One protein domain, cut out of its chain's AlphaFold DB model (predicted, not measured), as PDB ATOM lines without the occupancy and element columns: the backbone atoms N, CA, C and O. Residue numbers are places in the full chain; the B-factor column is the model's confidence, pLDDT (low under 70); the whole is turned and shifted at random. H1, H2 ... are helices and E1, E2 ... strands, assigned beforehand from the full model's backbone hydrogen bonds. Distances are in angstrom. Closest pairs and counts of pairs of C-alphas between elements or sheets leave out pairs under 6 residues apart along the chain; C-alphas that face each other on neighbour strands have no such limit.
ATOM      1  N   TRP A   5     180.238 231.427 151.672       53.75
ATOM      2  CA  TRP A   5     181.154 230.459 151.087       53.75
ATOM      3  C   TRP A   5     181.917 231.091 149.926       53.75
ATOM      4  O   TRP A   5     181.306 231.479 148.931       53.75
ATOM      5  N   VAL A   6     183.246 231.144 150.029       55.53
ATOM      6  CA  VAL A   6     184.113 231.492 148.899       55.53
ATOM      7  C   VAL A   6     184.793 230.209 148.432       55.53
ATOM      8  O   VAL A   6     185.738 229.715 149.047       55.53
ATOM      9  N   SER A   7     184.274 229.638 147.347       48.09
ATOM     10  CA  SER A   7     184.907 228.527 146.639       48.09
ATOM     11  C   SER A   7     185.483 229.076 145.340       48.09
ATOM     12  O   SER A   7     184.758 229.725 144.590       48.09
ATOM     13  N   ALA A   8     186.758 228.803 145.055       46.69
ATOM     14  CA  ALA A   8     187.412 229.200 143.806       46.69
ATOM     15  C   ALA A   8     187.859 227.983 142.965       46.69
ATOM     16  O   ALA A   8     189.050 227.879 142.677       46.69
ATOM     17  N   PRO A   9     186.980 227.022 142.600       41.34
ATOM     18  CA  PRO A   9     187.406 225.911 141.759       41.34
ATOM     19  C   PRO A   9     187.510 226.296 140.273       41.34
ATOM     20  O   PRO A   9     188.314 225.694 139.577       41.34
ATOM     21  N   ASP A  10     186.772 227.312 139.805       36.72
ATOM     22  CA  ASP A  10     186.612 227.582 138.364       36.72
ATOM     23  C   ASP A  10     187.370 228.824 137.849       36.72
ATOM     24  O   ASP A  10     187.243 229.182 136.684       36.72
ATOM     25  N   ILE A  11     188.141 229.520 138.696       38.91
ATOM     26  CA  ILE A  11     188.726 230.835 138.349       38.91
ATOM     27  C   ILE A  11     190.247 230.783 138.105       38.91
ATOM     28  O   ILE A  11     190.808 231.696 137.501       38.91
ATOM     29  N   MET A  12     190.934 229.719 138.534       36.88
ATOM     30  CA  MET A  12     192.396 229.606 138.454       36.88
ATOM     31  C   MET A  12     192.789 228.182 138.084       36.88
ATOM     32  O   MET A  12     192.520 227.249 138.842       36.88
ATOM     33  N   THR A  13     193.428 228.006 136.932       35.16
ATOM     34  CA  THR A  13     194.018 226.720 136.560       35.16
ATOM     35  C   THR A  13     195.329 226.523 137.321       35.16
ATOM     36  O   THR A  13     196.078 227.463 137.584       35.16
ATOM     37  N   THR A  14     195.631 225.279 137.687       37.50
ATOM     38  CA  THR A  14     196.856 224.884 138.410       37.50
ATOM     39  C   THR A  14     198.142 225.031 137.588       37.50
ATOM     40  O   THR A  14     199.210 224.657 138.062       37.50
ATOM     41  N   GLU A  15     198.044 225.523 136.354       38.50
ATOM     42  CA  GLU A  15     199.163 225.709 135.424       38.50
ATOM     43  C   GLU A  15     199.826 227.088 135.560       38.50
ATOM     44  O   GLU A  15     200.876 227.334 134.970       38.50
ATOM     45  N   GLU A  16     199.243 227.998 136.344       46.38
ATOM     46  CA  GLU A  16     199.758 229.356 136.498       46.38
ATOM     47  C   GLU A  16     200.835 229.448 137.589       46.38
ATOM     48  O   GLU A  16     200.732 228.842 138.658       46.38
ATOM     49  N   LEU A  17     201.884 230.237 137.324       47.34
ATOM     50  CA  LEU A  17     202.978 230.458 138.273       47.34
ATOM     51  C   LEU A  17     202.444 231.061 139.593       47.34
ATOM     52  O   LEU A  17     201.515 231.872 139.554       47.34
ATOM     53  N   PRO A  18     203.051 230.755 140.760       49.81
ATOM     54  CA  PRO A  18     202.593 231.244 142.067       49.81
ATOM     55  C   PRO A  18     202.386 232.767 142.156       49.81
ATOM     56  O   PRO A  18     201.491 233.226 142.861       49.81
ATOM     57  N   GLU A  19     203.171 233.555 141.419       46.59
ATOM     58  CA  GLU A  19     203.054 235.020 141.341       46.59
ATOM     59  C   GLU A  19     201.807 235.485 140.565       46.59
ATOM     60  O   GLU A  19     201.153 236.461 140.948       46.59
ATOM     61  N   VAL A  20     201.432 234.756 139.509       48.84
ATOM     62  CA  VAL A  20     200.223 235.006 138.706       48.84
ATOM     63  C   VAL A  20     198.979 234.630 139.511       48.84
ATOM     64  O   VAL A  20     198.020 235.403 139.570       48.84
ATOM     65  N   VAL A  21     199.040 233.497 140.219       54.53
ATOM     66  CA  VAL A  21     198.007 233.062 141.170       54.53
ATOM     67  C   VAL A  21     197.876 234.064 142.325       54.53
ATOM     68  O   VAL A  21     196.770 234.414 142.723       54.53
ATOM     69  N   GLY A  22     198.982 234.605 142.838       55.78
ATOM     70  CA  GLY A  22     198.942 235.665 143.847       55.78
ATOM     71  C   GLY A  22     198.226 236.923 143.345       55.78
ATOM     72  O   GLY A  22     197.288 237.403 143.980       55.78
ATOM     73  N   SER A  23     198.607 237.403 142.160       51.16
ATOM     74  CA  SER A  23     198.070 238.635 141.565       51.16
ATOM     75  C   SER A  23     196.576 238.535 141.240       51.16
ATOM     76  O   SER A  23     195.799 239.433 141.563       51.16
ATOM     77  N   LYS A  24     196.130 237.418 140.652       56.47
ATOM     78  CA  LYS A  24     194.705 237.192 140.363       56.47
ATOM     79  C   LYS A  24     193.879 237.012 141.634       56.47
ATOM     80  O   LYS A  24     192.774 237.544 141.715       56.47
ATOM     81  N   ALA A  25     194.404 236.310 142.641       58.72
ATOM     82  CA  ALA A  25     193.717 236.140 143.918       58.72
ATOM     83  C   ALA A  25     193.530 237.480 144.634       58.72
ATOM     84  O   ALA A  25     192.473 237.710 145.213       58.72
ATOM     85  N   GLN A  26     194.512 238.379 144.533       56.03
ATOM     86  CA  GLN A  26     194.423 239.729 145.073       56.03
ATOM     87  C   GLN A  26     193.346 240.563 144.361       56.03
ATOM     88  O   GLN A  26     192.510 241.177 145.022       56.03
ATOM     89  N   VAL A  27     193.281 240.529 143.025       58.84
ATOM     90  CA  VAL A  27     192.219 241.216 142.260       58.84
ATOM     91  C   VAL A  27     190.834 240.671 142.620       58.84
ATOM     92  O   VAL A  27     189.903 241.436 142.870       58.84
ATOM     93  N   LEU A  28     190.691 239.349 142.716       60.09
ATOM     94  CA  LEU A  28     189.436 238.708 143.114       60.09
ATOM     95  C   LEU A  28     189.053 239.048 144.552       60.09
ATOM     96  O   LEU A  28     187.881 239.283 144.830       60.09
ATOM     97  N   ALA A  29     190.028 239.106 145.455       62.59
ATOM     98  CA  ALA A  29     189.822 239.522 146.830       62.59
ATOM     99  C   ALA A  29     189.283 240.956 146.905       62.59
ATOM    100  O   ALA A  29     188.326 241.196 147.639       62.59
ATOM    101  N   VAL A  30     189.821 241.882 146.104       61.94
ATOM    102  CA  VAL A  30     189.318 243.261 145.997       61.94
ATOM    103  C   VAL A  30     187.889 243.291 145.445       61.94
ATOM    104  O   VAL A  30     187.025 243.939 146.035       61.94
ATOM    105  N   CYS A  31     187.598 242.556 144.369       60.62
ATOM    106  CA  CYS A  31     186.250 242.487 143.794       60.62
ATOM    107  C   CYS A  31     185.227 241.893 144.777       60.62
ATOM    108  O   CYS A  31     184.149 242.456 144.975       60.62
ATOM    109  N   LEU A  32     185.577 240.790 145.447       63.16
ATOM    110  CA  LEU A  32     184.737 240.154 146.465       63.16
ATOM    111  C   LEU A  32     184.538 241.061 147.673       63.16
ATOM    112  O   LEU A  32     183.431 241.143 148.202       63.16
ATOM    113  N   LEU A  33     185.582 241.771 148.101       65.31
ATOM    114  CA  LEU A  33     185.485 242.762 149.163       65.31
ATOM    115  C   LEU A  33     184.490 243.860 148.782       65.31
ATOM    116  O   LEU A  33     183.594 244.160 149.566       65.31
ATOM    117  N   GLN A  34     184.591 244.420 147.576       64.12
ATOM    118  CA  GLN A  34     183.685 245.462 147.090       64.12
ATOM    119  C   GLN A  34     182.233 244.976 146.992       64.12
ATOM    120  O   GLN A  34     181.320 245.648 147.483       64.12
ATOM    121  N   GLU A  35     182.008 243.789 146.429       64.56
ATOM    122  CA  GLU A  35     180.678 243.196 146.329       64.56
ATOM    123  C   GLU A  35     180.092 242.892 147.716       64.56
ATOM    124  O   GLU A  35     178.939 243.219 148.016       64.56
ATOM    125  N   HIS A  36     180.880 242.286 148.602       62.72
ATOM    126  CA  HIS A  36     180.433 241.957 149.946       62.72
ATOM    127  C   HIS A  36     180.215 243.199 150.803       62.72
ATOM    128  O   HIS A  36     179.252 243.209 151.564       62.72
ATOM    129  N   LEU A  37     181.006 244.261 150.635       63.31
ATOM    130  CA  LEU A  37     180.772 245.572 151.240       63.31
ATOM    131  C   LEU A  37     179.446 246.180 150.778       63.31
ATOM    132  O   LEU A  37     178.673 246.669 151.604       63.31
ATOM    133  N   ALA A  38     179.152 246.135 149.476       61.75
ATOM    134  CA  ALA A  38     177.881 246.612 148.935       61.75
ATOM    135  C   ALA A  38     176.701 245.821 149.522       61.75
ATOM    136  O   ALA A  38     175.740 246.401 150.036       61.75
ATOM    137  N   ARG A  39     176.817 244.489 149.559       64.88
ATOM    138  CA  ARG A  39     175.816 243.605 150.174       64.88
ATOM    139  C   ARG A  39     175.719 243.791 151.699       64.88
ATOM    140  O   ARG A  39     174.638 243.652 152.260       64.88
ATOM    141  N   TRP A  40     176.814 244.094 152.394       62.81
ATOM    142  CA  TRP A  40     176.859 244.346 153.841       62.81
ATOM    143  C   TRP A  40     176.125 245.638 154.205       62.81
ATOM    144  O   TRP A  40     175.285 245.634 155.108       62.81
ATOM    145  N   ARG A  41     176.350 246.709 153.431       63.28
ATOM    146  CA  ARG A  41     175.584 247.961 153.540       63.28
ATOM    147  C   ARG A  41     174.092 247.715 153.313       63.28
ATOM    148  O   ARG A  41     173.278 248.148 154.124       63.28
ATOM    149  N   ALA A  42     173.738 246.930 152.293       63.22
ATOM    150  CA  ALA A  42     172.348 246.549 152.028       63.22
ATOM    151  C   ALA A  42     171.707 245.737 153.175       63.22
ATOM    152  O   ALA A  42     170.507 245.837 153.414       63.22
ATOM    153  N   ARG A  43     172.500 244.967 153.935       62.41
ATOM    154  CA  ARG A  43     172.046 244.183 155.102       62.41
ATOM    155  C   ARG A  43     172.170 244.926 156.439       62.41
ATOM    156  O   ARG A  43     172.232 244.270 157.478       62.41
ATOM    157  N   ARG A  44     172.198 246.264 156.432       66.50
ATOM    158  CA  ARG A  44     172.278 247.117 157.638       66.50
ATOM    159  C   ARG A  44     173.486 246.823 158.540       66.50
ATOM    160  O   ARG A  44     173.378 246.875 159.759       66.50
ATOM    161  N   GLY A  45     174.634 246.500 157.952       66.19
ATOM    162  CA  GLY A  45     175.886 246.431 158.703       66.19
ATOM    163  C   GLY A  45     176.126 245.133 159.488       66.19
ATOM    164  O   GLY A  45     176.934 245.110 160.413       66.19
ATOM    165  N   ARG A  46     175.434 244.036 159.153       67.31
ATOM    166  CA  ARG A  46     175.596 242.748 159.856       67.31
ATOM    167  C   ARG A  46     176.916 242.064 159.495       67.31
ATOM    168  O   ARG A  46     177.143 241.835 158.306       67.31
ATOM    169  N   PRO A  47     177.753 241.675 160.470       74.50
ATOM    170  CA  PRO A  47     179.064 241.114 160.184       74.50
ATOM    171  C   PRO A  47     178.957 239.722 159.532       74.50
ATOM    172  O   PRO A  47     177.969 239.003 159.705       74.50
ATOM    173  N   VAL A  48     179.964 239.355 158.741       78.69
ATOM    174  CA  VAL A  48     179.993 238.156 157.893       78.69
ATOM    175  C   VAL A  48     181.034 237.152 158.372       78.69
ATOM    176  O   VAL A  48     182.067 237.517 158.926       78.69
ATOM    177  N   THR A  49     180.771 235.869 158.133       81.31
ATOM    178  CA  THR A  49     181.770 234.807 158.298       81.31
ATOM    179  C   THR A  49     182.321 234.429 156.932       81.31
ATOM    180  O   THR A  49     181.537 234.077 156.048       81.31
ATOM    181  N   LEU A  50     183.641 234.519 156.773       85.12
ATOM    182  CA  LEU A  50     184.363 234.135 155.566       85.12
ATOM    183  C   LEU A  50     184.939 232.734 155.742       85.12
ATOM    184  O   LEU A  50     185.624 232.451 156.723       85.12
ATOM    185  N   VAL A  51     184.677 231.860 154.778       82.88
ATOM    186  CA  VAL A  51     185.246 230.513 154.765       82.88
ATOM    187  C   VAL A  51     185.838 230.245 153.397       82.88
ATOM    188  O   VAL A  51     185.155 230.418 152.385       82.88
ATOM    189  N   GLY A  52     187.100 229.825 153.377       81.06
ATOM    190  CA  GLY A  52     187.822 229.507 152.154       81.06
ATOM    191  C   GLY A  52     188.588 228.196 152.280       81.06
ATOM    192  O   GLY A  52     189.099 227.857 153.346       81.06
ATOM    193  N   PHE A  53     188.676 227.464 151.172       78.25
ATOM    194  CA  PHE A  53     189.410 226.203 151.064       78.25
ATOM    195  C   PHE A  53     190.411 226.256 149.904       78.25
ATOM    196  O   PHE A  53     190.059 226.735 148.825       78.25
ATOM    197  N   SER A  54     191.628 225.735 150.100       77.62
ATOM    198  CA  SER A  54     192.691 225.710 149.082       77.62
ATOM    199  C   SER A  54     192.927 227.117 148.500       77.62
ATOM    200  O   SER A  54     193.162 228.059 149.258       77.62
ATOM    201  N   LEU A  55     192.793 227.319 147.189       76.06
ATOM    202  CA  LEU A  55     192.879 228.645 146.568       76.06
ATOM    203  C   LEU A  55     191.800 229.620 147.063       76.06
ATOM    204  O   LEU A  55     192.079 230.801 147.231       76.06
ATOM    205  N   GLY A  56     190.595 229.144 147.392       75.56
ATOM    206  CA  GLY A  56     189.573 229.979 148.033       75.56
ATOM    207  C   GLY A  56     190.001 230.466 149.422       75.56
ATOM    208  O   GLY A  56     189.671 231.584 149.809       75.56
ATOM    209  N   ALA A  57     190.796 229.675 150.155       83.81
ATOM    210  CA  ALA A  57     191.412 230.125 151.406       83.81
ATOM    211  C   ALA A  57     192.428 231.239 151.137       83.81
ATOM    212  O   ALA A  57     192.472 232.211 151.885       83.81
ATOM    213  N   TYR A  58     193.193 231.131 150.047       85.94
ATOM    214  CA  TYR A  58     194.139 232.165 149.630       85.94
ATOM    215  C   TYR A  58     193.435 233.474 149.228       85.94
ATOM    216  O   TYR A  58     193.874 234.554 149.605       85.94
ATOM    217  N   VAL A  59     192.282 233.398 148.560       82.31
ATOM    218  CA  VAL A  59     191.456 234.581 148.251       82.31
ATOM    219  C   VAL A  59     190.936 235.255 149.527       82.31
ATOM    220  O   VAL A  59     191.010 236.476 149.649       82.31
ATOM    221  N   VAL A  60     190.442 234.486 150.507       85.62
ATOM    222  CA  VAL A  60     190.031 235.051 151.807       85.62
ATOM    223  C   VAL A  60     191.230 235.666 152.536       85.62
ATOM    224  O   VAL A  60     191.106 236.749 153.102       85.62
ATOM    225  N   TRP A  61     192.390 235.013 152.498       90.25
ATOM    226  CA  TRP A  61     193.638 235.516 153.072       90.25
ATOM    227  C   TRP A  61     194.041 236.880 152.493       90.25
ATOM    228  O   TRP A  61     194.264 237.824 153.255       90.25
ATOM    229  N   GLU A  62     194.058 237.020 151.166       87.44
ATOM    230  CA  GLU A  62     194.343 238.299 150.502       87.44
ATOM    231  C   GLU A  62     193.266 239.351 150.798       87.44
ATOM    232  O   GLU A  62     193.584 240.513 151.040       87.44
ATOM    233  N   CYS A  63     191.997 238.949 150.893       85.06
ATOM    234  CA  CYS A  63     190.901 239.848 151.261       85.06
ATOM    235  C   CYS A  63     191.111 240.469 152.649       85.06
ATOM    236  O   CYS A  63     190.964 241.680 152.818       85.06
ATOM    237  N   LEU A  64     191.533 239.672 153.635       88.81
ATOM    238  CA  LEU A  64     191.874 240.186 154.964       88.81
ATOM    239  C   LEU A  64     193.104 241.108 154.922       88.81
ATOM    240  O   LEU A  64     193.141 242.107 155.639       88.81
ATOM    241  N   HIS A  65     194.096 240.817 154.077       90.25
ATOM    242  CA  HIS A  65     195.250 241.699 153.890       90.25
ATOM    243  C   HIS A  65     194.861 243.055 153.295       90.25
ATOM    244  O   HIS A  65     195.331 244.083 153.788       90.25
ATOM    245  N   GLU A  66     193.986 243.075 152.292       85.12
ATOM    246  CA  GLU A  66     193.447 244.311 151.718       85.12
ATOM    247  C   GLU A  66     192.631 245.103 152.743       85.12
ATOM    248  O   GLU A  66     192.797 246.315 152.863       85.12
ATOM    249  N   MET A  67     191.831 244.430 153.578       83.88
ATOM    250  CA  MET A  67     191.153 245.081 154.704       83.88
ATOM    251  C   MET A  67     192.142 245.727 155.686       83.88
ATOM    252  O   MET A  67     191.896 246.840 156.152       83.88
ATOM    253  N   CYS A  68     193.264 245.066 156.000       88.12
ATOM    254  CA  CYS A  68     194.311 245.659 156.836       88.12
ATOM    255  C   CYS A  68     194.925 246.898 156.176       88.12
ATOM    256  O   CYS A  68     195.064 247.919 156.842       88.12
ATOM    257  N   ARG A  69     195.262 246.823 154.879       86.81
ATOM    258  CA  ARG A  69     195.821 247.951 154.112       86.81
ATOM    259  C   ARG A  69     194.870 249.147 154.110       86.81
ATOM    260  O   ARG A  69     195.285 250.248 154.458       86.81
ATOM    261  N   ALA A  70     193.594 248.918 153.806       81.00
ATOM    262  CA  ALA A  70     192.567 249.957 153.822       81.00
ATOM    263  C   ALA A  70     192.406 250.576 155.224       81.00
ATOM    264  O   ALA A  70     192.350 251.795 155.369       81.00
ATOM    265  N   SER A  71     192.402 249.747 156.275       81.31
ATOM    266  CA  SER A  71     192.325 250.230 157.659       81.31
ATOM    267  C   SER A  71     193.533 251.083 158.057       81.31
ATOM    268  O   SER A  71     193.367 252.056 158.786       81.31
ATOM    269  N   GLU A  72     194.740 250.722 157.618       84.50
ATOM    270  CA  GLU A  72     195.977 251.472 157.883       84.50
ATOM    271  C   GLU A  72     196.029 252.792 157.100       84.50
ATOM    272  O   GLU A  72     196.558 253.778 157.606       84.50
ATOM    273  N   ALA A  73     195.422 252.839 155.911       83.44
ATOM    274  CA  ALA A  73     195.257 254.051 155.109       83.44
ATOM    275  C   ALA A  73     194.170 255.010 155.645       83.44
ATOM    276  O   ALA A  73     193.914 256.053 155.047       83.44
ATOM    277  N   GLY A  74     193.517 254.678 156.767       75.44
ATOM    278  CA  GLY A  74     192.454 255.494 157.358       75.44
ATOM    279  C   GLY A  74     191.096 255.348 156.665       75.44
ATOM    280  O   GLY A  74     190.170 256.111 156.946       75.44
ATOM    281  N   GLU A  75     190.930 254.360 155.783       71.31
ATOM    282  CA  GLU A  75     189.638 254.080 155.173       71.31
ATOM    283  C   GLU A  75     188.734 253.375 156.194       71.31
ATOM    284  O   GLU A  75     188.892 252.190 156.494       71.31
ATOM    285  N   ALA A  76     187.728 254.089 156.708       58.19
ATOM    286  CA  ALA A  76     186.776 253.625 157.731       58.19
ATOM    287  C   ALA A  76     185.866 252.446 157.302       58.19
ATOM    288  O   ALA A  76     184.816 252.202 157.893       58.19
ATOM    289  N   ARG A  77     186.211 251.737 156.226       59.16
ATOM    290  CA  ARG A  77     185.326 250.812 155.516       59.16
ATOM    291  C   ARG A  77     185.557 249.342 155.836       59.16
ATOM    292  O   ARG A  77     184.742 248.558 155.380       59.16
ATOM    293  N   ALA A  78     186.604 248.959 156.571       58.47
ATOM    294  CA  ALA A  78     186.989 247.546 156.709       58.47
ATOM    295  C   ALA A  78     186.793 246.947 158.118       58.47
ATOM    296  O   ALA A  78     186.504 245.755 158.250       58.47
ATOM    297  N   ALA A  79     186.927 247.751 159.177       61.31
ATOM    298  CA  ALA A  79     186.855 247.257 160.551       61.31
ATOM    299  C   ALA A  79     185.425 246.823 160.929       61.31
ATOM    300  O   ALA A  79     184.459 247.543 160.687       61.31
ATOM    301  N   GLY A  80     185.289 245.638 161.532       66.25
ATOM    302  CA  GLY A  80     184.013 245.132 162.059       66.25
ATOM    303  C   GLY A  80     183.111 244.408 161.052       66.25
ATOM    304  O   GLY A  80     182.037 243.948 161.429       66.25
ATOM    305  N   ILE A  81     183.532 244.254 159.792       76.75
ATOM    306  CA  ILE A  81     182.756 243.501 158.792       76.75
ATOM    307  C   ILE A  81     182.927 242.001 158.965       76.75
ATOM    308  O   ILE A  81     181.948 241.268 158.858       76.75
ATOM    309  N   VAL A  82     184.144 241.527 159.218       85.12
ATOM    310  CA  VAL A  82     184.411 240.092 159.336       85.12
ATOM    311  C   VAL A  82     184.252 239.664 160.786       85.12
ATOM    312  O   VAL A  82     185.060 240.013 161.643       85.12
ATOM    313  N   GLN A  83     183.220 238.868 161.059       85.31
ATOM    314  CA  GLN A  83     183.028 238.229 162.356       85.31
ATOM    315  C   GLN A  83     184.012 237.069 162.537       85.31
ATOM    316  O   GLN A  83     184.741 237.018 163.519       85.31
ATOM    317  N   HIS A  84     184.039 236.124 161.599       87.69
ATOM    318  CA  HIS A  84     184.903 234.947 161.667       87.69
ATOM    319  C   HIS A  84     185.550 234.695 160.306       87.69
ATOM    320  O   HIS A  84     184.938 234.956 159.270       87.69
ATOM    321  N   ALA A  85     186.768 234.164 160.313       91.19
ATOM    322  CA  ALA A  85     187.482 233.722 159.128       91.19
ATOM    323  C   ALA A  85     188.021 232.307 159.359       91.19
ATOM    324  O   ALA A  85     188.747 232.075 160.325       91.19
ATOM    325  N   VAL A  86     187.665 231.371 158.481       91.25
ATOM    326  CA  VAL A  86     188.117 229.974 158.541       91.25
ATOM    327  C   VAL A  86     188.839 229.633 157.244       91.25
ATOM    328  O   VAL A  86     188.248 229.670 156.163       91.25
ATOM    329  N   LEU A  87     190.126 229.316 157.358       91.62
ATOM    330  CA  LEU A  87     191.024 229.051 156.239       91.62
ATOM    331  C   LEU A  87     191.424 227.580 156.260       91.62
ATOM    332  O   LEU A  87     192.096 227.135 157.184       91.62
ATOM    333  N   LEU A  88     190.997 226.819 155.257       87.00
ATOM    334  CA  LEU A  88     191.276 225.391 155.157       87.00
ATOM    335  C   LEU A  88     192.350 225.125 154.101       87.00
ATOM    336  O   LEU A  88     192.194 225.541 152.951       87.00
ATOM    337  N   SER A  89     193.398 224.382 154.465       86.06
ATOM    338  CA  SER A  89     194.497 224.015 153.554       86.06
ATOM    339  C   SER A  89     195.107 225.242 152.856       86.06
ATOM    340  O   SER A  89     195.277 225.248 151.638       86.06
ATOM    341  N   LEU A  90     195.387 226.305 153.615       88.31
ATOM    342  CA  LEU A  90     195.858 227.581 153.075       88.31
ATOM    343  C   LEU A  90     197.285 227.466 152.487       88.31
ATOM    344  O   LEU A  90     198.224 227.204 153.246       88.31
ATOM    345  N   PRO A  91     197.497 227.740 151.182       85.75
ATOM    346  CA  PRO A  91     198.824 227.768 150.561       85.75
ATOM    347  C   PRO A  91     199.569 229.089 150.834       85.75
ATOM    348  O   PRO A  91     200.047 229.743 149.914       85.75
ATOM    349  N   ALA A  92     199.651 229.522 152.093       87.19
ATOM    350  CA  ALA A  92     200.322 230.766 152.477       87.19
ATOM    351  C   ALA A  92     201.294 230.549 153.642       87.19
ATOM    352  O   ALA A  92     201.271 229.517 154.313       87.19
ATOM    353  N   SER A  93     202.153 231.540 153.880       88.62
ATOM    354  CA  SER A  93     203.136 231.517 154.967       88.62
ATOM    355  C   SER A  93     202.471 231.377 156.343       88.62
ATOM    356  O   SER A  93     201.484 232.057 156.637       88.62
ATOM    357  N   SER A  94     203.059 230.562 157.222       91.06
ATOM    358  CA  SER A  94     202.664 230.487 158.643       91.06
ATOM    359  C   SER A  94     203.324 231.565 159.514       91.06
ATOM    360  O   SER A  94     203.280 231.467 160.737       91.06
ATOM    361  N   ASP A  95     203.942 232.586 158.906       91.75
ATOM    362  CA  ASP A  95     204.596 233.702 159.600       91.75
ATOM    363  C   ASP A  95     203.659 234.360 160.638       91.75
ATOM    364  O   ASP A  95     202.680 235.023 160.260       91.75
ATOM    365  N   PRO A  96     203.972 234.254 161.945       92.25
ATOM    366  CA  PRO A  96     203.166 234.814 163.026       92.25
ATOM    367  C   PRO A  96     202.838 236.297 162.876       92.25
ATOM    368  O   PRO A  96     201.778 236.741 163.318       92.25
ATOM    369  N   ALA A  97     203.738 237.093 162.292       92.38
ATOM    370  CA  ALA A  97     203.535 238.530 162.137       92.38
ATOM    371  C   ALA A  97     202.391 238.844 161.167       92.38
ATOM    372  O   ALA A  97     201.564 239.716 161.452       92.38
ATOM    373  N   ARG A  98     202.290 238.091 160.063       92.81
ATOM    374  CA  ARG A  98     201.209 238.251 159.079       92.81
ATOM    375  C   ARG A  98     199.859 237.905 159.690       92.81
ATOM    376  O   ARG A  98     198.930 238.703 159.614       92.81
ATOM    377  N   TRP A  99     199.778 236.776 160.383       95.06
ATOM    378  CA  TRP A  99     198.551 236.327 161.041       95.06
ATOM    379  C   TRP A  99     198.086 237.275 162.153       95.06
ATOM    380  O   TRP A  99     196.899 237.594 162.234       95.06
ATOM    381  N   ARG A 100     199.012 237.811 162.961       93.56
ATOM    382  CA  ARG A 100     198.691 238.841 163.966       93.56
ATOM    383  C   ARG A 100     198.152 240.124 163.337       93.56
ATOM    384  O   ARG A 100     197.271 240.755 163.918       93.56
ATOM    385  N   ARG A 101     198.647 240.512 162.157       92.69
ATOM    386  CA  ARG A 101     198.110 241.654 161.402       92.69
ATOM    387  C   ARG A 101     196.671 241.386 160.963       92.69
ATOM    388  O   ARG A 101     195.805 242.202 161.266       92.69
ATOM    389  N   LEU A 102     196.402 240.224 160.363       92.81
ATOM    390  CA  LEU A 102     195.048 239.836 159.946       92.81
ATOM    391  C   LEU A 102     194.067 239.757 161.115       92.81
ATOM    392  O   LEU A 102     192.899 240.117 160.977       92.81
ATOM    393  N   ARG A 103     194.535 239.346 162.298       92.44
ATOM    394  CA  ARG A 103     193.679 239.285 163.483       92.44
ATOM    395  C   ARG A 103     193.056 240.641 163.836       92.44
ATOM    396  O   ARG A 103     191.985 240.656 164.433       92.44
ATOM    397  N   ARG A 104     193.658 241.769 163.447       90.12
ATOM    398  CA  ARG A 104     193.126 243.117 163.724       90.12
ATOM    399  C   ARG A 104     191.826 243.431 162.981       90.12
ATOM    400  O   ARG A 104     191.062 244.263 163.452       90.12
ATOM    401  N   VAL A 105     191.568 242.774 161.847       89.06
ATOM    402  CA  VAL A 105     190.381 243.029 161.006       89.06
ATOM    403  C   VAL A 105     189.291 241.963 161.146       89.06
ATOM    404  O   VAL A 105     188.214 242.101 160.571       89.06
ATOM    405  N   VAL A 106     189.536 240.920 161.943       90.38
ATOM    406  CA  VAL A 106     188.562 239.869 162.266       90.38
ATOM    407  C   VAL A 106     188.050 240.099 163.685       90.38
ATOM    408  O   VAL A 106     188.824 240.027 164.630       90.38
ATOM    409  N   ALA A 107     186.759 240.365 163.872       88.38
ATOM    410  CA  ALA A 107     186.210 240.685 165.193       88.38
ATOM    411  C   ALA A 107     186.248 239.474 166.145       88.38
ATOM    412  O   ALA A 107     186.679 239.578 167.293       88.38
ATOM    413  N   GLY A 108     185.842 238.310 165.644       90.62
ATOM    414  CA  GLY A 108     185.749 237.056 166.381       90.62
ATOM    415  C   GLY A 108     186.954 236.146 166.163       90.62
ATOM    416  O   GLY A 108     188.015 236.341 166.753       90.62
ATOM    417  N   ARG A 109     186.770 235.094 165.364       92.31
ATOM    418  CA  ARG A 109     187.697 233.948 165.312       92.31
ATOM    419  C   ARG A 109     188.431 233.904 163.986       92.31
ATOM    420  O   ARG A 109     187.780 233.906 162.945       92.31
ATOM    421  N   LEU A 110     189.759 233.848 164.041       95.19
ATOM    422  CA  LEU A 110     190.620 233.601 162.890       95.19
ATOM    423  C   LEU A 110     191.199 232.194 163.027       95.19
ATOM    424  O   LEU A 110     192.013 231.937 163.912       95.19
ATOM    425  N   VAL A 111     190.733 231.283 162.178       95.25
ATOM    426  CA  VAL A 111     190.961 229.844 162.316       95.25
ATOM    427  C   VAL A 111     191.737 229.313 161.116       95.25
ATOM    428  O   VAL A 111     191.273 229.395 159.979       95.25
ATOM    429  N   ASN A 112     192.894 228.717 161.381       95.12
ATOM    430  CA  ASN A 112     193.650 227.905 160.440       95.12
ATOM    431  C   ASN A 112     193.256 226.430 160.595       95.12
ATOM    432  O   ASN A 112     193.411 225.843 161.662       95.12
ATOM    433  N   CYS A 113     192.768 225.808 159.533       92.75
ATOM    434  CA  CYS A 113     192.531 224.372 159.474       92.75
ATOM    435  C   CYS A 113     193.611 223.747 158.593       92.75
ATOM    436  O   CYS A 113     193.647 223.981 157.381       92.75
ATOM    437  N   TYR A 114     194.483 222.951 159.204       90.62
ATOM    438  CA  TYR A 114     195.654 222.389 158.544       90.62
ATOM    439  C   TYR A 114     195.601 220.869 158.487       90.62
ATOM    440  O   TYR A 114     194.913 220.205 159.271       90.62
ATOM    441  N   ARG A 115     196.358 220.322 157.540       87.25
ATOM    442  CA  ARG A 115     196.491 218.889 157.338       87.25
ATOM    443  C   ARG A 115     197.944 218.553 156.961       87.25
ATOM    444  O   ARG A 115     198.342 218.860 155.837       87.25
ATOM    445  N   PRO A 116     198.733 217.935 157.861       85.12
ATOM    446  CA  PRO A 116     200.158 217.676 157.623       85.12
ATOM    447  C   PRO A 116     200.453 216.811 156.394       85.12
ATOM    448  O   PRO A 116     201.481 216.980 155.750       85.12
ATOM    449  N   ASP A 117     199.536 215.909 156.050       80.12
ATOM    450  CA  ASP A 117     199.646 214.950 154.951       80.12
ATOM    451  C   ASP A 117     199.087 215.466 153.611       80.12
ATOM    452  O   ASP A 117     198.877 214.685 152.690       80.12
ATOM    453  N   ASN A 118     198.851 216.777 153.462       77.94
ATOM    454  CA  ASN A 118     198.400 217.346 152.188       77.94
ATOM    455  C   ASN A 118     199.501 217.251 151.117       77.94
ATOM    456  O   ASN A 118     200.468 218.021 151.126       77.94
ATOM    457  N   LEU A 119     199.353 216.295 150.198       71.38
ATOM    458  CA  LEU A 119     200.324 215.991 149.155       71.38
ATOM    459  C   LEU A 119     200.465 217.144 148.158       71.38
ATOM    460  O   LEU A 119     201.586 217.453 147.753       71.38
ATOM    461  N   VAL A 120     199.361 217.809 147.802       74.56
ATOM    462  CA  VAL A 120     199.368 218.920 146.831       74.56
ATOM    463  C   VAL A 120     200.180 220.096 147.371       74.56
ATOM    464  O   VAL A 120     201.121 220.556 146.724       74.56
ATOM    465  N   LEU A 121     199.876 220.544 148.590       72.62
ATOM    466  CA  LEU A 121     200.609 221.620 149.256       72.62
ATOM    467  C   LEU A 121     202.056 221.224 149.544       72.62
ATOM    468  O   LEU A 121     202.951 222.048 149.382       72.62
ATOM    469  N   SER A 122     202.302 219.970 149.931       74.19
ATOM    470  CA  SER A 122     203.658 219.471 150.183       74.19
ATOM    471  C   SER A 122     204.526 219.501 148.925       74.19
ATOM    472  O   SER A 122     205.694 219.884 148.993       74.19
ATOM    473  N   LEU A 123     203.975 219.116 147.770       71.50
ATOM    474  CA  LEU A 123     204.678 219.174 146.486       71.50
ATOM    475  C   LEU A 123     204.922 220.619 146.044       71.50
ATOM    476  O   LEU A 123     206.059 220.965 145.724       71.50
ATOM    477  N   ALA A 124     203.893 221.469 146.103       69.12
ATOM    478  CA  ALA A 124     204.006 222.883 145.752       69.12
ATOM    479  C   ALA A 124     205.037 223.613 146.630       69.12
ATOM    480  O   ALA A 124     205.867 224.368 146.131       69.12
ATOM    481  N   HIS A 125     205.045 223.336 147.936       69.88
ATOM    482  CA  HIS A 125     206.003 223.907 148.879       69.88
ATOM    483  C   HIS A 125     207.451 223.517 148.566       69.88
ATOM    484  O   HIS A 125     208.335 224.376 148.566       69.88
ATOM    485  N   ARG A 126     207.695 222.228 148.283       69.75
ATOM    486  CA  ARG A 126     209.029 221.735 147.913       69.75
ATOM    487  C   ARG A 126     209.531 222.386 146.628       69.75
ATOM    488  O   ARG A 126     210.698 222.766 146.573       69.75
ATOM    489  N   ALA A 127     208.654 222.554 145.638       60.88
ATOM    490  CA  ALA A 127     208.985 223.236 144.391       60.88
ATOM    491  C   ALA A 127     209.289 224.733 144.606       60.88
ATOM    492  O   ALA A 127     210.231 225.254 144.019       60.88
ATOM    493  N   ALA A 128     208.541 225.408 145.487       59.31
ATOM    494  CA  ALA A 128     208.639 226.852 145.717       59.31
ATOM    495  C   ALA A 128     209.702 227.291 146.750       59.31
ATOM    496  O   ALA A 128     209.867 228.486 146.978       59.31
ATOM    497  N   GLN A 129     210.410 226.361 147.405       60.09
ATOM    498  CA  GLN A 129     211.465 226.645 148.395       60.09
ATOM    499  C   GLN A 129     211.089 227.678 149.489       60.09
ATOM    500  O   GLN A 129     211.922 228.489 149.901       60.09
ATOM    501  N   LEU A 130     209.854 227.661 149.997       58.81
ATOM    502  CA  LEU A 130     209.413 228.604 151.038       58.81
ATOM    503  C   LEU A 130     210.105 228.273 152.381       58.81
ATOM    504  O   LEU A 130     209.688 227.365 153.087       58.81
ATOM    505  N   LYS A 131     211.194 228.961 152.747       55.75
ATOM    506  CA  LYS A 131     212.170 228.413 153.719       55.75
ATOM    507  C   LYS A 131     212.164 228.955 155.157       55.75
ATOM    508  O   LYS A 131     212.922 228.434 155.963       55.75
ATOM    509  N   ALA A 132     211.327 229.928 155.531       67.38
ATOM    510  CA  ALA A 132     211.416 230.523 156.881       67.38
ATOM    511  C   ALA A 132     210.326 230.081 157.881       67.38
ATOM    512  O   ALA A 132     210.643 229.776 159.025       67.38
ATOM    513  N   PHE A 133     209.050 230.034 157.477       71.81
ATOM    514  CA  PHE A 133     207.920 229.859 158.414       71.81
ATOM    515  C   PHE A 133     206.944 228.728 158.030       71.81
ATOM    516  O   PHE A 133     205.853 228.626 158.589       71.81
ATOM    517  N   GLY A 134     207.312 227.867 157.074       84.88
ATOM    518  CA  GLY A 134     206.448 226.785 156.581       84.88
ATOM    519  C   GLY A 134     205.170 227.276 155.882       84.88
ATOM    520  O   GLY A 134     205.041 228.455 155.545       84.88
ATOM    521  N   VAL A 135     204.220 226.359 155.664       88.56
ATOM    522  CA  VAL A 135     202.926 226.627 155.006       88.56
ATOM    523  C   VAL A 135     201.786 226.378 155.983       88.56
ATOM    524  O   VAL A 135     201.693 225.291 156.554       88.56
ATOM    525  N   ALA A 136     200.885 227.348 156.126       91.31
ATOM    526  CA  ALA A 136     199.810 227.306 157.112       91.31
ATOM    527  C   ALA A 136     198.852 226.123 156.902       91.31
ATOM    528  O   ALA A 136     198.344 225.556 157.862       91.31
ATOM    529  N   GLY A 137     198.642 225.689 155.657       89.12
ATOM    530  CA  GLY A 137     197.850 224.499 155.354       89.12
ATOM    531  C   GLY A 137     198.490 223.168 155.772       89.12
ATOM    532  O   GLY A 137     197.777 222.167 155.822       89.12
ATOM    533  N   LEU A 138     199.789 223.136 156.091       89.19
ATOM    534  CA  LEU A 138     200.533 221.927 156.481       89.19
ATOM    535  C   LEU A 138     200.795 221.831 157.990       89.19
ATOM    536  O   LEU A 138     201.164 220.768 158.482       89.19
ATOM    537  N   GLY A 139     200.600 222.910 158.745       91.25
ATOM    538  CA  GLY A 139     200.930 222.932 160.163       91.25
ATOM    539  C   GLY A 139     200.200 224.017 160.946       91.25
ATOM    540  O   GLY A 139     199.561 224.894 160.364       91.25
ATOM    541  N   PRO A 140     200.288 223.971 162.283       93.56
ATOM    542  CA  PRO A 140     199.732 225.016 163.126       93.56
ATOM    543  C   PRO A 140     200.472 226.342 162.913       93.56
ATOM    544  O   PRO A 140     201.670 226.369 162.631       93.56
ATOM    545  N   VAL A 141     199.759 227.451 163.099       93.50
ATOM    546  CA  VAL A 141     200.313 228.805 163.000       93.50
ATOM    547  C   VAL A 141     200.672 229.306 164.405       93.50
ATOM    548  O   VAL A 141     199.770 229.496 165.224       93.50
ATOM    549  N   PRO A 142     201.951 229.593 164.709       88.06
ATOM    550  CA  PRO A 142     202.381 230.016 166.042       88.06
ATOM    551  C   PRO A 142     202.189 231.529 166.265       88.06
ATOM    552  O   PRO A 142     203.126 232.252 166.594       88.06
ATOM    553  N   ALA A 143     200.971 232.039 166.059       86.25
ATOM    554  CA  ALA A 143     200.659 233.473 166.145       86.25
ATOM    555  C   ALA A 143     200.184 233.959 167.530       86.25
ATOM    556  O   ALA A 143     200.008 235.164 167.719       86.25
ATOM    557  N   GLY A 144     200.034 233.056 168.505       80.81
ATOM    558  CA  GLY A 144     199.584 233.386 169.858       80.81
ATOM    559  C   GLY A 144     198.074 233.642 169.950       80.81
ATOM    560  O   GLY A 144     197.292 233.126 169.151       80.81
ATOM    561  N   ALA A 145     197.651 234.417 170.952       80.00
ATOM    562  CA  ALA A 145     196.237 234.646 171.247       80.00
ATOM    563  C   ALA A 145     195.474 235.258 170.055       80.00
ATOM    564  O   ALA A 145     195.908 236.236 169.446       80.00
ATOM    565  N   GLY A 146     194.304 234.691 169.750       84.12
ATOM    566  CA  GLY A 146     193.397 235.177 168.708       84.12
ATOM    567  C   GLY A 146     193.528 234.487 167.346       84.12
ATOM    568  O   GLY A 146     192.663 234.715 166.501       84.12
ATOM    569  N   VAL A 147     194.537 233.636 167.141       94.44
ATOM    570  CA  VAL A 147     194.659 232.771 165.957       94.44
ATOM    571  C   VAL A 147     194.608 231.317 166.397       94.44
ATOM    572  O   VAL A 147     195.459 230.854 167.151       94.44
ATOM    573  N   GLU A 148     193.605 230.592 165.925       95.19
ATOM    574  CA  GLU A 148     193.382 229.195 166.288       95.19
ATOM    575  C   GLU A 148     193.895 228.273 165.179       95.19
ATOM    576  O   GLU A 148     193.808 228.610 164.001       95.19
ATOM    577  N   SER A 149     194.418 227.099 165.535       94.75
ATOM    578  CA  SER A 149     194.858 226.088 164.567       94.75
ATOM    579  C   SER A 149     194.246 224.730 164.888       94.75
ATOM    580  O   SER A 149     194.450 224.217 165.984       94.75
ATOM    581  N   TYR A 150     193.537 224.135 163.927       93.44
ATOM    582  CA  TYR A 150     192.896 222.824 164.064       93.44
ATOM    583  C   TYR A 150     193.440 221.846 163.027       93.44
ATOM    584  O   TYR A 150     193.467 222.141 161.831       93.44
ATOM    585  N   ASN A 151     193.838 220.661 163.487       91.25
ATOM    586  CA  ASN A 151     194.193 219.556 162.608       91.25
ATOM    587  C   ASN A 151     192.914 218.873 162.105       91.25
ATOM    588  O   ASN A 151     192.170 218.287 162.889       91.25
ATOM    589  N   VAL A 152     192.690 218.909 160.791       87.38
ATOM    590  CA  VAL A 152     191.490 218.344 160.158       87.38
ATOM    591  C   VAL A 152     191.739 217.021 159.423       87.38
ATOM    592  O   VAL A 152     190.846 216.556 158.716       87.38
ATOM    593  N   SER A 153     192.889 216.355 159.612       83.06
ATOM    594  CA  SER A 153     193.205 215.060 158.966       83.06
ATOM    595  C   SER A 153     192.110 214.005 159.175       83.06
ATOM    596  O   SER A 153     191.821 213.230 158.272       83.06
ATOM    597  N   ARG A 154     191.442 213.988 160.338       80.44
ATOM    598  CA  ARG A 154     190.360 213.022 160.636       80.44
ATOM    599  C   ARG A 154     189.031 213.333 159.939       80.44
ATOM    600  O   ARG A 154     188.162 212.469 159.881       80.44
ATOM    601  N   LEU A 155     188.862 214.556 159.441       74.06
ATOM    602  CA  LEU A 155     187.634 215.028 158.795       74.06
ATOM    603  C   LEU A 155     187.728 214.967 157.267       74.06
ATOM    604  O   LEU A 155     186.703 214.935 156.585       74.06
ATOM    605  N   VAL A 156     188.949 214.950 156.727       66.75
ATOM    606  CA  VAL A 156     189.223 214.961 155.287       66.75
ATOM    607  C   VAL A 156     189.905 213.658 154.895       66.75
ATOM    608  O   VAL A 156     191.080 213.455 155.190       66.75
ATOM    609  N   ARG A 157     189.170 212.768 154.220       62.41
ATOM    610  CA  ARG A 157     189.715 211.467 153.811       62.41
ATOM    611  C   ARG A 157     190.875 211.615 152.806       62.41
ATOM    612  O   ARG A 157     190.798 212.499 151.949       62.41
ATOM    613  N   PRO A 158     191.903 210.748 152.848       55.25
ATOM    614  CA  PRO A 158     193.045 210.801 151.928       55.25
ATOM    615  C   PRO A 158     192.647 210.696 150.449       55.25
ATOM    616  O   PRO A 158     193.221 211.372 149.599       55.25
ATOM    617  N   GLU A 159     191.607 209.919 150.121       52.94
ATOM    618  CA  GLU A 159     191.161 209.730 148.733       52.94
ATOM    619  C   GLU A 159     190.458 210.970 148.155       52.94
ATOM    620  O   GLU A 159     190.227 211.057 146.948       52.94
ATOM    621  N   ALA A 160     190.126 211.951 149.000       50.88
ATOM    622  CA  ALA A 160     189.579 213.236 148.590       50.88
ATOM    623  C   ALA A 160     190.666 214.226 148.129       50.88
ATOM    624  O   ALA A 160     190.418 215.421 148.109       50.88
ATOM    625  N   GLU A 161     191.862 213.785 147.747       51.31
ATOM    626  CA  GLU A 161     192.909 214.695 147.258       51.31
ATOM    627  C   GLU A 161     193.237 214.506 145.769       51.31
ATOM    628  O   GLU A 161     193.620 215.457 145.090       51.31
ATOM    629  N   ILE A 162     193.003 213.315 145.212       45.75
ATOM    630  CA  ILE A 162     193.367 212.998 143.826       45.75
ATOM    631  C   ILE A 162     192.233 213.409 142.880       45.75
ATOM    632  O   ILE A 162     191.303 212.642 142.645       45.75
ATOM    633  N   VAL A 163     192.331 214.634 142.347       43.69
ATOM    634  CA  VAL A 163     191.722 215.195 141.111       43.69
ATOM    635  C   VAL A 163     190.180 215.191 140.990       43.69
ATOM    636  O   VAL A 163     189.615 216.129 140.443       43.69
ATOM    637  N   ARG A 164     189.440 214.240 141.569       43.06
ATOM    638  CA  ARG A 164     187.960 214.194 141.566       43.06
ATOM    639  C   ARG A 164     187.320 214.868 142.783       43.06
ATOM    640  O   ARG A 164     186.102 214.844 142.949       43.06
ATOM    641  N   ALA A 165     188.131 215.446 143.662       46.03
ATOM    642  CA  ALA A 165     187.696 215.837 144.992       46.03
ATOM    643  C   ALA A 165     187.357 217.319 145.180       46.03
ATOM    644  O   ALA A 165     186.724 217.660 146.178       46.03
ATOM    645  N   HIS A 166     187.652 218.179 144.198       49.31
ATOM    646  CA  HIS A 166     187.215 219.581 144.222       49.31
ATOM    647  C   HIS A 166     185.690 219.722 144.420       49.31
ATOM    648  O   HIS A 166     185.245 220.571 145.191       49.31
ATOM    649  N   HIS A 167     184.885 218.809 143.860       45.06
ATOM    650  CA  HIS A 167     183.427 218.769 144.059       45.06
ATOM    651  C   HIS A 167     182.968 218.220 145.418       45.06
ATOM    652  O   HIS A 167     181.806 218.404 145.796       45.06
ATOM    653  N   ARG A 168     183.839 217.528 146.162       51.94
ATOM    654  CA  ARG A 168     183.493 216.910 147.450       51.94
ATOM    655  C   ARG A 168     183.773 217.811 148.649       51.94
ATOM    656  O   ARG A 168     183.156 217.610 149.692       51.94
ATOM    657  N   TYR A 169     184.594 218.848 148.498       56.22
ATOM    658  CA  TYR A 169     184.916 219.746 149.610       56.22
ATOM    659  C   TYR A 169     183.726 220.550 150.130       56.22
ATOM    660  O   TYR A 169     183.695 220.847 151.323       56.22
ATOM    661  N   ARG A 170     182.682 220.782 149.315       55.00
ATOM    662  CA  ARG A 170     181.398 221.326 149.806       55.00
ATOM    663  C   ARG A 170     180.803 220.500 150.954       55.00
ATOM    664  O   ARG A 170     180.118 221.050 151.806       55.00
ATOM    665  N   PHE A 171     181.092 219.197 150.998       61.19
ATOM    666  CA  PHE A 171     180.652 218.288 152.059       61.19
ATOM    667  C   PHE A 171     181.611 218.242 153.251       61.19
ATOM    668  O   PHE A 171     181.258 217.706 154.293       61.19
ATOM    669  N   THR A 172     182.821 218.783 153.112       66.88
ATOM    670  CA  THR A 172     183.839 218.825 154.169       66.88
ATOM    671  C   THR A 172     183.704 220.070 155.031       66.88
ATOM    672  O   THR A 172     183.981 220.022 156.228       66.88
ATOM    673  N   VAL A 173     183.236 221.181 154.456       70.50
ATOM    674  CA  VAL A 173     183.206 222.436 155.207       70.50
ATOM    675  C   VAL A 173     182.187 222.420 156.343       70.50
ATOM    676  O   VAL A 173     182.496 222.910 157.419       70.50
ATOM    677  N   GLY A 174     181.022 221.788 156.164       72.94
ATOM    678  CA  GLY A 174     180.049 221.596 157.249       72.94
ATOM    679  C   GLY A 174     180.647 220.875 158.471       72.94
ATOM    680  O   GLY A 174     180.646 221.445 159.560       72.94
ATOM    681  N   PRO A 175     181.214 219.664 158.310       78.62
ATOM    682  CA  PRO A 175     181.944 218.966 159.370       78.62
ATOM    683  C   PRO A 175     183.069 219.784 160.007       78.62
ATOM    684  O   PRO A 175     183.214 219.756 161.225       78.62
ATOM    685  N   VAL A 176     183.849 220.532 159.218       77.94
ATOM    686  CA  VAL A 176     184.904 221.399 159.764       77.94
ATOM    687  C   VAL A 176     184.307 222.526 160.598       77.94
ATOM    688  O   VAL A 176     184.778 222.754 161.706       77.94
ATOM    689  N   LEU A 177     183.250 223.191 160.123       77.62
ATOM    690  CA  LEU A 177     182.573 224.240 160.886       77.62
ATOM    691  C   LEU A 177     181.989 223.713 162.196       77.62
ATOM    692  O   LEU A 177     182.126 224.387 163.212       77.62
ATOM    693  N   ARG A 178     181.409 222.508 162.208       82.38
ATOM    694  CA  ARG A 178     180.952 221.856 163.447       82.38
ATOM    695  C   ARG A 178     182.115 221.529 164.374       82.38
ATOM    696  O   ARG A 178     182.074 221.868 165.549       82.38
ATOM    697  N   HIS A 179     183.196 220.970 163.833       83.06
ATOM    698  CA  HIS A 179     184.396 220.658 164.607       83.06
ATOM    699  C   HIS A 179     185.014 221.892 165.270       83.06
ATOM    700  O   HIS A 179     185.458 221.816 166.412       83.06
ATOM    701  N   VAL A 180     185.014 223.038 164.584       81.75
ATOM    702  CA  VAL A 180     185.489 224.293 165.175       81.75
ATOM    703  C   VAL A 180     184.411 224.991 166.008       81.75
ATOM    704  O   VAL A 180     184.715 226.019 166.595       81.75
ATOM    705  N   GLY A 181     183.174 224.495 166.089       82.31
ATOM    706  CA  GLY A 181     182.091 225.093 166.882       82.31
ATOM    707  C   GLY A 181     181.467 226.355 166.267       82.31
ATOM    708  O   GLY A 181     181.092 227.276 166.986       82.31
TER     709      GLY A 181
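AT A GLANCE: This is residues 5 to 181 of the 185 residues of an uncharacterized protein of Emiliania huxleyi (UniProt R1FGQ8). A four-stranded parallel sheet is sandwiched between helices, with H2 and H3 over one face and the short H5 laid across the other. The long helix H1 crosses H2 on the E1 side of the sheet, while H4 sits away from the sheet and touches no helix. The printed part has 177 residues with five named helices and four named strands, in the order H1 E1 H2 E2 H3 E3 H4 E4 H5; the sheet runs E1 E2 E3 E4, and the class is mixed, helices and strands. The whole is compact, with a radius of gyration of the C-alphas of 15.5 A and spans of 43 by 34 by 32 A.

IN THESE COORDINATES: After residues 5 to 17, which hold no named element, H1 takes residues 18 to 42, 35.3 A long, from C-alpha 18 at (202.593, 231.244, 142.067). E1 is residues 48 to 53, 16.7 A, and H2 is residues 55 to 72, 25.7 A. E2 is residues 82 to 88, 16.8 A, and H3 is residues 96 to 103. E3 is residues 106 to 114, 19.2 A, and bends by 54 degrees at residue 109. H4 is residues 119 to 128, and E4 is residues 147 to 151. H5 is residues 170 to 179, ending with C-alpha 179 at (184.396, 220.658, 164.607).

HOW THE PARTS SIT: E1 and E2 are parallel at 10 degrees, with N 50 and O 84 2.8 A apart, within hydrogen-bond range. E2 and E3 are parallel at 5 degrees, with N 87 to O 111 at 2.9 A; E3 and E4 are parallel at 28 degrees, with N 112 to O 148 at 2.8 A. Residues 5 to 6 pair, parallel, with residues 51 to 52 of the edge strand E1. E1, H2, E2, then E2, H3, E3, then E3, H4, E4 are strand-helix-strand units, parallel neighbour strands joined through a helix, with right-handed crossovers. H2 lies over E1 and E2 at a height over the sheet of 9.5 A. H3, on the same face, touches residues 64 to 68 of H2, closest at the C-alphas of Leu 64 and Leu 102, 5.9 A. H5 is on the opposite face, making three layers, and runs across the strands, at 66 degrees to E2 on the local plane. With residues 25 to 33 H1 touches H2 at a steep tilt of 67 degrees, closest at the C-alphas of Ala 29 and Cys 63, 4.6 A. H1 and H4 are only just apart, at 8.3 A. Every O i to N i+4 pair is within hydrogen-bond range in H1, H2, H3 and H4, and 4 of 6 are in H5.

THE WHOLE: The C-alphas of Gly 74 and Glu 159, the two farthest apart, are 46.6 A from each other. The printed part has no cut. The links H4 to E4 and E4 to H5 are long, with 18 residues each. The mean pLDDT of the printed part is 73.2, and it is under 70 in residues 5 to 46, 76 to 80, 124 to 132 and 156 to 172.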